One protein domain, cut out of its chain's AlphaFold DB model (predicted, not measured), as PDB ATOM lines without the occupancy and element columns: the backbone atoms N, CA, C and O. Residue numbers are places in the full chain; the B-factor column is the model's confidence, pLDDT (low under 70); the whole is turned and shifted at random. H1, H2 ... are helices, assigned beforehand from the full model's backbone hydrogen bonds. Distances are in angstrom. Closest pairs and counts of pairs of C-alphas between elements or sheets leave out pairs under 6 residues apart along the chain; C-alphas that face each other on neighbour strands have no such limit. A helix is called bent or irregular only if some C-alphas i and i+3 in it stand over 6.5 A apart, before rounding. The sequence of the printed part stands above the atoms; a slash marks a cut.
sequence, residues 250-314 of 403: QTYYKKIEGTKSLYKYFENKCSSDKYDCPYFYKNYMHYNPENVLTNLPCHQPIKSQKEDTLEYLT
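Overview. This is residues 250 to 314 of the 403 residues of the protein "PIR Superfamily Protein" of Plasmodium ovale wallikeri (UniProt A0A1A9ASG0). The longest helix, H5, sets off crosswise from one end of a long, thin, folded-back run of four shorter helices, and its residues 304 to 314 stick out as a free arm. In that run H1 and H2 follow each other outward, the chain turns at residues 271 to 278, and H3 and H4 come back beside them, with few contacts between the two limbs. The printed part has 65 residues with five named helices, in the order H1, H2, H3, H4, H5, and no named strand; its class is all helix. The whole is loose, with a radius of gyration of the C-alphas of 15.0 A, and elongated, spanning 46 by 25 by 15 A.

Along the chain. H5 holds residues 299 to 314 and is 22.4 A long from first to last C-alpha, ending at C-alpha 314 at (54.106, -107.643, -23.478). H4 is residues 289 to 294. H1, residues 250 to 258, begins at C-alpha 250 at (76.085, -115.841, -23.300) and is 12.4 A long. H2, residues 260 to 270, is 15.3 A long, and its C-alpha 270 is at (85.590, -86.710, -20.801). H3, residues 279 to 287, is 14.2 A long and irregular: C-alphas 283 and 286 are 7.9 A apart.

Arrangement. H5 is close to H4 but not clearly touching, the closest C-alphas being those of Leu 293 and His 299, 6.2 A apart; their lines are about perpendicular, at 84 degrees. H5 is also close to H1 but not clearly touching, with the C-alphas of Gln 250 and Ile 302 closest at 7.6 A, about perpendicular at 80 degrees. H4 touches H1, closest at the C-alphas of Ile 256 and Pro 289, 5.8 A apart; they run opposite ways at 37 degrees, only just a steep tilt. H4 and H2 only just touch, with 3 pairs of C-alphas within 8 A, the closest being those of Lys 260 and Pro 289 at 5.6 A; they run opposite ways at a steep tilt of 49 degrees. H2 and H3 are close but not clearly touching, with the C-alphas of Phe 266 and Tyr 281 closest at 7.3 A, opposite ways at a steep tilt of 46 degrees. H1 and H2 meet only through their link, as do H3 and H4. H3 is apart from H1 and from H5. In H1, H2 and H5 every O i to N i+4 pair is within hydrogen-bond range; in H3 it is 3 of 5 and in H4 1 of 2.

Size, cuts and confidence. The C-alphas of Lys 274 and Tyr 312, the two farthest apart, are 46.0 A from each other. The printed part has no cut and no long link. The mean pLDDT of the printed part is 73.2, and 18 residues are under 70, among them residues 250 to 252 and 306 to 314.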
ATOM      1  N   GLN A 250      77.149-116.688 -23.862       67.62
ATOM      2  CA  GLN A 250      76.085-115.841 -23.300       67.62
ATOM      3  C   GLN A 250      76.512-115.155 -21.990       67.62
ATOM      4  O   GLN A 250      76.133-114.015 -21.715       67.62
ATOM      5  N   THR A 251      77.345-115.823 -21.190       69.50
ATOM      6  CA  THR A 251      77.920-115.285 -19.948       69.50
ATOM      7  C   THR A 251      78.923-114.169 -20.227       69.50
ATOM      8  O   THR A 251      78.921-113.158 -19.527       69.50
ATOM      9  N   TYR A 252      79.755-114.322 -21.261       66.25
ATOM     10  CA  TYR A 252      80.702-113.293 -21.695       66.25
ATOM     11  C   TYR A 252      79.987-112.068 -22.288       66.25
ATOM     12  O   TYR A 252      80.305-110.935 -21.930       66.25
ATOM     13  N   TYR A 253      78.940-112.294 -23.087       79.25
ATOM     14  CA  TYR A 253      78.103-111.226 -23.639       79.25
ATOM     15  C   TYR A 253      77.485-110.340 -22.542       79.25
ATOM     16  O   TYR A 253      77.594-109.117 -22.598       79.25
ATOM     17  N   LYS A 254      76.911-110.947 -21.490       79.00
ATOM     18  CA  LYS A 254      76.346-110.205 -20.346       79.00
ATOM     19  C   LYS A 254      77.394-109.400 -19.573       79.00
ATOM     20  O   LYS A 254      77.084-108.320 -19.077       79.00
ATOM     21  N   LYS A 255      78.630-109.904 -19.468       76.38
ATOM     22  CA  LYS A 255      79.735-109.180 -18.817       76.38
ATOM     23  C   LYS A 255      80.120-107.926 -19.601       76.38
ATOM     24  O   LYS A 255      80.229-106.865 -18.997       76.38
ATOM     25  N   ILE A 256      80.275-108.028 -20.923       74.81
ATOM     26  CA  ILE A 256      80.577-106.862 -21.768       74.81
ATOM     27  C   ILE A 256      79.413-105.865 -21.715       74.81
ATOM     28  O   ILE A 256      79.626-104.676 -21.495       74.81
ATOM     29  N   GLU A 257      78.173-106.342 -21.810       81.31
ATOM     30  CA  GLU A 257      76.979-105.499 -21.705       81.31
ATOM     31  C   GLU A 257      76.895-104.736 -20.375       81.31
ATOM     32  O   GLU A 257      76.586-103.544 -20.373       81.31
ATOM     33  N   GLY A 258      77.263-105.371 -19.259       78.19
ATOM     34  CA  GLY A 258      77.309-104.736 -17.939       78.19
ATOM     35  C   GLY A 258      78.315-103.586 -17.819       78.19
ATOM     36  O   GLY A 258      78.167-102.740 -16.943       78.19
ATOM     37  N   THR A 259      79.306-103.505 -18.713       76.81
ATOM     38  CA  THR A 259      80.301-102.416 -18.712       76.81
ATOM     39  C   THR A 259      79.865-101.174 -19.499       76.81
ATOM     40  O   THR A 259      80.533-100.142 -19.417       76.81
ATOM     41  N   LYS A 260      78.719-101.212 -20.203       85.19
ATOM     42  CA  LYS A 260      78.185-100.065 -20.969       85.19
ATOM     43  C   LYS A 260      78.002 -98.804 -20.122       85.19
ATOM     44  O   LYS A 260      78.348 -97.709 -20.556       85.19
ATOM     45  N   SER A 261      77.467 -98.948 -18.911       81.12
ATOM     46  CA  SER A 261      77.198 -97.820 -18.007       81.12
ATOM     47  C   SER A 261      78.477 -97.092 -17.588       81.12
ATOM     48  O   SER A 261      78.485 -95.865 -17.498       81.12
ATOM     49  N   LEU A 262      79.567 -97.837 -17.393       79.75
ATOM     50  CA  LEU A 262      80.875 -97.300 -17.034       79.75
ATOM     51  C   LEU A 262      81.488 -96.501 -18.190       79.75
ATOM     52  O   LEU A 262      81.949 -95.380 -17.984       79.75
ATOM     53  N   TYR A 263      81.444 -97.040 -19.411       79.94
ATOM     54  CA  TYR A 263      81.927 -96.322 -20.594       79.94
ATOM     55  C   TYR A 263      81.122 -95.044 -20.843       79.94
ATOM     56  O   TYR A 263      81.722 -93.996 -21.064       79.94
ATOM     57  N   LYS A 264      79.791 -95.092 -20.693       85.56
ATOM     58  CA  LYS A 264      78.913 -93.917 -20.814       85.56
ATOM     59  C   LYS A 264      79.194 -92.848 -19.748       85.56
ATOM     60  O   LYS A 264      79.111 -91.653 -20.022       85.56
ATOM     61  N   TYR A 265      79.538 -93.259 -18.525       84.19
ATOM     62  CA  TYR A 265      79.938 -92.337 -17.458       84.19
ATOM     63  C   TYR A 265      81.197 -91.546 -17.837       84.19
ATOM     64  O   TYR A 265      81.211 -90.319 -17.714       84.19
ATOM     65  N   PHE A 266      82.231 -92.233 -18.332       80.81
ATOM     66  CA  PHE A 266      83.467 -91.581 -18.754       80.81
ATOM     67  C   PHE A 266      83.301 -90.788 -20.045       80.81
ATOM     68  O   PHE A 266      83.846 -89.700 -20.130       80.81
ATOM     69  N   GLU A 267      82.490 -91.251 -20.992       83.25
ATOM     70  CA  GLU A 267      82.160 -90.507 -22.212       83.25
ATOM     71  C   GLU A 267      81.550 -89.142 -21.887       83.25
ATOM     72  O   GLU A 267      82.045 -88.113 -22.344       83.25
ATOM     73  N   ASN A 268      80.564 -89.103 -20.988       83.69
ATOM     74  CA  ASN A 268      79.944 -87.852 -20.548       83.69
ATOM     75  C   ASN A 268      80.918 -86.928 -19.803       83.69
ATOM     76  O   ASN A 268      80.840 -85.708 -19.934       83.69
ATOM     77  N   LYS A 269      81.816 -87.489 -18.985       81.69
ATOM     78  CA  LYS A 269      82.775 -86.708 -18.191       81.69
ATOM     79  C   LYS A 269      83.946 -86.196 -19.026       81.69
ATOM     80  O   LYS A 269      84.314 -85.038 -18.883       81.69
ATOM     81  N   CYS A 270      84.483 -87.030 -19.907       78.88
ATOM     82  CA  CYS A 270      85.590 -86.710 -20.801       78.88
ATOM     83  C   CYS A 270      85.180 -85.822 -21.983       78.88
ATOM     84  O   CYS A 270      86.051 -85.239 -22.617       78.88
ATOM     85  N   SER A 271      83.878 -85.684 -22.256       77.56
ATOM     86  CA  SER A 271      83.343 -84.705 -23.216       77.56
ATOM     87  C   SER A 271      83.283 -83.272 -22.659       77.56
ATOM     88  O   SER A 271      82.836 -82.366 -23.355       77.56
ATOM     89  N   SER A 272      83.684 -83.048 -21.401       73.88
ATOM     90  CA  SER A 272      83.745 -81.719 -20.786       73.88
ATOM     91  C   SER A 272      85.184 -81.214 -20.708       73.88
ATOM     92  O   SER A 272      86.029 -81.860 -20.095       73.88
ATOM     93  N   ASP A 273      85.428 -79.995 -21.192       60.16
ATOM     94  CA  ASP A 273      86.751 -79.338 -21.180       60.16
ATOM     95  C   ASP A 273      87.322 -79.060 -19.770       60.16
ATOM     96  O   ASP A 273      88.435 -78.562 -19.628       60.16
ATOM     97  N   LYS A 274      86.560 -79.351 -18.705       70.69
ATOM     98  CA  LYS A 274      86.947 -79.132 -17.299       70.69
ATOM     99  C   LYS A 274      87.417 -80.394 -16.572       70.69
ATOM    100  O   LYS A 274      87.756 -80.308 -15.393       70.69
ATOM    101  N   TYR A 275      87.374 -81.559 -17.215       67.25
ATOM    102  CA  TYR A 275      87.712 -82.831 -16.584       67.25
ATOM    103  C   TYR A 275      88.936 -83.452 -17.254       67.25
ATOM    104  O   TYR A 275      88.904 -83.764 -18.443       67.25
ATOM    105  N   ASP A 276      89.995 -83.683 -16.478       73.38
ATOM    106  CA  ASP A 276      91.162 -84.423 -16.957       73.38
ATOM    107  C   ASP A 276      90.776 -85.885 -17.184       73.38
ATOM    108  O   ASP A 276      90.692 -86.702 -16.262       73.38
ATOM    109  N   CYS A 277      90.489 -86.201 -18.446       76.69
ATOM    110  CA  CYS A 277      90.056 -87.524 -18.845       76.69
ATOM    111  C   CYS A 277      91.161 -88.559 -18.573       76.69
ATOM    112  O   CYS A 277      92.303 -88.367 -19.009       76.69
ATOM    113  N   PRO A 278      90.850 -89.683 -17.907       80.00
ATOM    114  CA  PRO A 278      91.848 -90.697 -17.625       80.00
ATOM    115  C   PRO A 278      92.527 -91.211 -18.899       80.00
ATOM    116  O   PRO A 278      91.863 -91.595 -19.863       80.00
ATOM    117  N   TYR A 279      93.859 -91.286 -18.873       71.50
ATOM    118  CA  TYR A 279      94.682 -91.721 -20.010       71.50
ATOM    119  C   TYR A 279      94.243 -93.081 -20.587       71.50
ATOM    120  O   TYR A 279      94.275 -93.291 -21.798       71.50
ATOM    121  N   PHE A 280      93.762 -93.993 -19.734       63.00
ATOM    122  CA  PHE A 280      93.241 -95.282 -20.180       63.00
ATOM    123  C   PHE A 280      91.959 -95.138 -21.016       63.00
ATOM    124  O   PHE A 280      91.846 -95.774 -22.054       63.00
ATOM    125  N   TYR A 281      91.007 -94.277 -20.642       72.94
ATOM    126  CA  TYR A 281      89.764 -94.134 -21.406       72.94
ATOM    127  C   TYR A 281      90.054 -93.699 -22.848       72.94
ATOM    128  O   TYR A 281      89.523 -94.278 -23.794       72.94
ATOM    129  N   LYS A 282      90.996 -92.763 -23.020       73.44
ATOM    130  CA  LYS A 282      91.446 -92.288 -24.334       73.44
ATOM    131  C   LYS A 282      92.078 -93.396 -25.187       73.44
ATOM    132  O   LYS A 282      91.834 -93.451 -26.387       73.44
ATOM    133  N   ASN A 283      92.852 -94.292 -24.573       71.25
ATOM    134  CA  ASN A 283      93.547 -95.375 -25.278       71.25
ATOM    135  C   ASN A 283      92.686 -96.619 -25.542       71.25
ATOM    136  O   ASN A 283      93.075 -97.439 -26.368       71.25
ATOM    137  N   TYR A 284      91.558 -96.789 -24.845       67.25
ATOM    138  CA  TYR A 284      90.690 -97.971 -24.956       67.25
ATOM    139  C   TYR A 284      89.282 -97.638 -25.480       67.25
ATOM    140  O   TYR A 284      88.387 -98.480 -25.424       67.25
ATOM    141  N   MET A 285      89.074 -96.437 -26.027       72.38
ATOM    142  CA  MET A 285      87.775 -95.978 -26.535       72.38
ATOM    143  C   MET A 285      87.208 -96.889 -27.641       72.38
ATOM    144  O   MET A 285      85.999 -97.099 -27.725       72.38
ATOM    145  N   HIS A 286      88.069 -97.506 -28.454       68.44
ATOM    146  CA  HIS A 286      87.666 -98.457 -29.498       68.44
ATOM    147  C   HIS A 286      87.141 -99.791 -28.950       68.44
ATOM    148  O   HIS A 286      86.420-100.487 -29.661       68.44
ATOM    149  N   TYR A 287      87.424-100.121 -27.687       66.94
ATOM    150  CA  TYR A 287      86.846-101.275 -26.986       66.94
ATOM    151  C   TYR A 287      85.526-100.952 -26.280       66.94
ATOM    152  O   TYR A 287      85.079-101.734 -25.437       66.94
ATOM    153  N   ASN A 288      84.888 -99.820 -26.610       75.62
ATOM    154  CA  ASN A 288      83.563 -99.493 -26.101       75.62
ATOM    155  C   ASN A 288      82.626-100.707 -26.284       75.62
ATOM    156  O   ASN A 288      82.510-101.225 -27.400       75.62
ATOM    157  N   PRO A 289      81.951-101.166 -25.216       76.12
ATOM    158  CA  PRO A 289      81.005-102.271 -25.270       76.12
ATOM    159  C   PRO A 289      79.954-102.145 -26.377       76.12
ATOM    160  O   PRO A 289      79.528-103.160 -26.913       76.12
ATOM    161  N   GLU A 290      79.552-100.934 -26.764       78.62
ATOM    162  CA  GLU A 290      78.642-100.707 -27.899       78.62
ATOM    163  C   GLU A 290      79.233-101.193 -29.234       78.62
ATOM    164  O   GLU A 290      78.546-101.838 -30.027       78.62
ATOM    165  N   ASN A 291      80.533-100.970 -29.437       75.88
ATOM    166  CA  ASN A 291      81.265-101.372 -30.638       75.88
ATOM    167  C   ASN A 291      81.673-102.846 -30.582       75.88
ATOM    168  O   ASN A 291      81.652-103.554 -31.582       75.88
ATOM    169  N   VAL A 292      82.071-103.334 -29.408       75.88
ATOM    170  CA  VAL A 292      82.539-104.718 -29.266       75.88
ATOM    171  C   VAL A 292      81.366-105.690 -29.340       75.88
ATOM    172  O   VAL A 292      81.479-106.706 -30.019       75.88
ATOM    173  N   LEU A 293      80.229-105.382 -28.700       77.50
ATOM    174  CA  LEU A 293      79.067-106.275 -28.694       77.50
ATOM    175  C   LEU A 293      78.502-106.490 -30.091       77.50
ATOM    176  O   LEU A 293      78.166-107.623 -30.404       77.50
ATOM    177  N   THR A 294      78.427-105.451 -30.922       78.31
ATOM    178  CA  THR A 294      77.890-105.542 -32.292       78.31
ATOM    179  C   THR A 294      78.736-106.427 -33.207       78.31
ATOM    180  O   THR A 294      78.196-107.063 -34.108       78.31
ATOM    181  N   ASN A 295      80.036-106.541 -32.920       72.00
ATOM    182  CA  ASN A 295      80.986-107.370 -33.660       72.00
ATOM    183  C   ASN A 295      81.062-108.828 -33.167       72.00
ATOM    184  O   ASN A 295      81.766-109.643 -33.765       72.00
ATOM    185  N   LEU A 296      80.362-109.191 -32.084       75.88
ATOM    186  CA  LEU A 296      80.352-110.572 -31.600       75.88
ATOM    187  C   LEU A 296      79.418-111.448 -32.457       75.88
ATOM    188  O   LEU A 296      78.248-111.098 -32.625       75.88
ATOM    189  N   PRO A 297      79.845-112.654 -32.882       70.75
ATOM    190  CA  PRO A 297      78.986-113.591 -33.620       70.75
ATOM    191  C   PRO A 297      77.695-113.976 -32.875       70.75
ATOM    192  O   PRO A 297      76.696-114.338 -33.489       70.75
ATOM    193  N   CYS A 298      77.693-113.881 -31.540       75.44
ATOM    194  CA  CYS A 298      76.533-114.160 -30.693       75.44
ATOM    195  C   CYS A 298      75.605-112.951 -30.463       75.44
ATOM    196  O   CYS A 298      74.604-113.095 -29.761       75.44
ATOM    197  N   HIS A 299      75.888-111.783 -31.048       79.31
ATOM    198  CA  HIS A 299      75.089-110.571 -30.854       79.31
ATOM    199  C   HIS A 299      73.664-110.696 -31.386       79.31
ATOM    200  O   HIS A 299      72.715-110.474 -30.637       79.31
ATOM    201  N   GLN A 300      73.511-111.103 -32.649       76.75
ATOM    202  CA  GLN A 300      72.199-111.228 -33.293       76.75
ATOM    203  C   GLN A 300      71.308-112.278 -32.603       76.75
ATOM    204  O   GLN A 300      70.180-111.938 -32.244       76.75
ATOM    205  N   PRO A 301      71.803-113.499 -32.287       75.12
ATOM    206  CA  PRO A 301      71.010-114.482 -31.546       75.12
ATOM    207  C   PRO A 301      70.549-113.999 -30.165       75.12
ATOM    208  O   PRO A 301      69.430-114.286 -29.751       75.12
ATOM    209  N   ILE A 302      71.391-113.264 -29.428       76.94
ATOM    210  CA  ILE A 302      71.048-112.781 -28.080       76.94
ATOM    211  C   ILE A 302      70.095-111.583 -28.140       76.94
ATOM    212  O   ILE A 302      69.233-111.450 -27.271       76.94
ATOM    213  N   LYS A 303      70.238-110.716 -29.146       77.69
ATOM    214  CA  LYS A 303      69.342-109.578 -29.362       77.69
ATOM    215  C   LYS A 303      67.928-110.048 -29.719       77.69
ATOM    216  O   LYS A 303      66.992-109.638 -29.044       77.69
ATOM    217  N   SER A 304      67.804-110.994 -30.653       72.50
ATOM    218  CA  SER A 304      66.521-111.614 -31.019       72.50
ATOM    219  C   SER A 304      65.869-112.333 -29.831       72.50
ATOM    220  O   SER A 304      64.708-112.083 -29.542       72.50
ATOM    221  N   GLN A 305      66.624-113.094 -29.022       71.00
ATOM    222  CA  GLN A 305      66.080-113.699 -27.793       71.00
ATOM    223  C   GLN A 305      65.538-112.667 -26.788       71.00
ATOM    224  O   GLN A 305      64.574-112.947 -26.080       71.00
ATOM    225  N   LYS A 306      66.169-111.491 -26.670       68.81
ATOM    226  CA  LYS A 306      65.699-110.423 -25.773       68.81
ATOM    227  C   LYS A 306      64.443-109.737 -26.300       68.81
ATOM    228  O   LYS A 306      63.583-109.405 -25.492       68.81
ATOM    229  N   GLU A 307      64.354-109.537 -27.612       68.88
ATOM    230  CA  GLU A 307      63.185-108.955 -28.280       68.88
ATOM    231  C   GLU A 307      61.981-109.908 -28.190       68.88
ATOM    232  O   GLU A 307      60.937-109.484 -27.705       68.88
ATOM    233  N   ASP A 308      62.166-111.209 -28.439       59.41
ATOM    234  CA  ASP A 308      61.121-112.235 -28.275       59.41
ATOM    235  C   ASP A 308      60.636-112.353 -26.816       59.41
ATOM    236  O   ASP A 308      59.447-112.518 -26.542       59.41
ATOM    237  N   THR A 309      61.552-112.249 -25.840       61.88
ATOM    238  CA  THR A 309      61.191-112.278 -24.408       61.88
ATOM    239  C   THR A 309      60.394-111.030 -24.016       61.88
ATOM    240  O   THR A 309      59.476-111.114 -23.200       61.88
ATOM    241  N   LEU A 310      60.733-109.871 -24.587       62.72
ATOM    242  CA  LEU A 310      60.016-108.618 -24.360       62.72
ATOM    243  C   LEU A 310      58.634-108.646 -25.023       62.72
ATOM    244  O   LEU A 310      57.661-108.226 -24.402       62.72
ATOM    245  N   GLU A 311      58.518-109.198 -26.228       57.09
ATOM    246  CA  GLU A 311      57.250-109.385 -26.939       57.09
ATOM    247  C   GLU A 311      56.329-110.376 -26.205       57.09
ATOM    248  O   GLU A 311      55.158-110.075 -25.974       57.09
ATOM    249  N   TYR A 312      56.871-111.489 -25.696       51.53
ATOM    250  CA  TYR A 312      56.141-112.449 -24.857       51.53
ATOM    251  C   TYR A 312      55.665-111.841 -23.525       51.53
ATOM    252  O   TYR A 312      54.520-112.052 -23.115       51.53
ATOM    253  N   LEU A 313      56.511-111.052 -22.850       54.59
ATOM    254  CA  LEU A 313      56.142-110.326 -21.623       54.59
ATOM    255  C   LEU A 313      55.086-109.243 -21.885       54.59
ATOM    256  O   LEU A 313      54.249-108.977 -21.026       54.59
ATOM    257  N   THR A 314      55.097-108.645 -23.077       52.16
ATOM    258  CA  THR A 314      54.106-107.643 -23.478       52.16
ATOM    259  C   THR A 314      52.765-108.317 -23.789       52.16
ATOM    260  O   THR A 314      51.742-107.883 -23.275       52.16
TER     261      THR A 314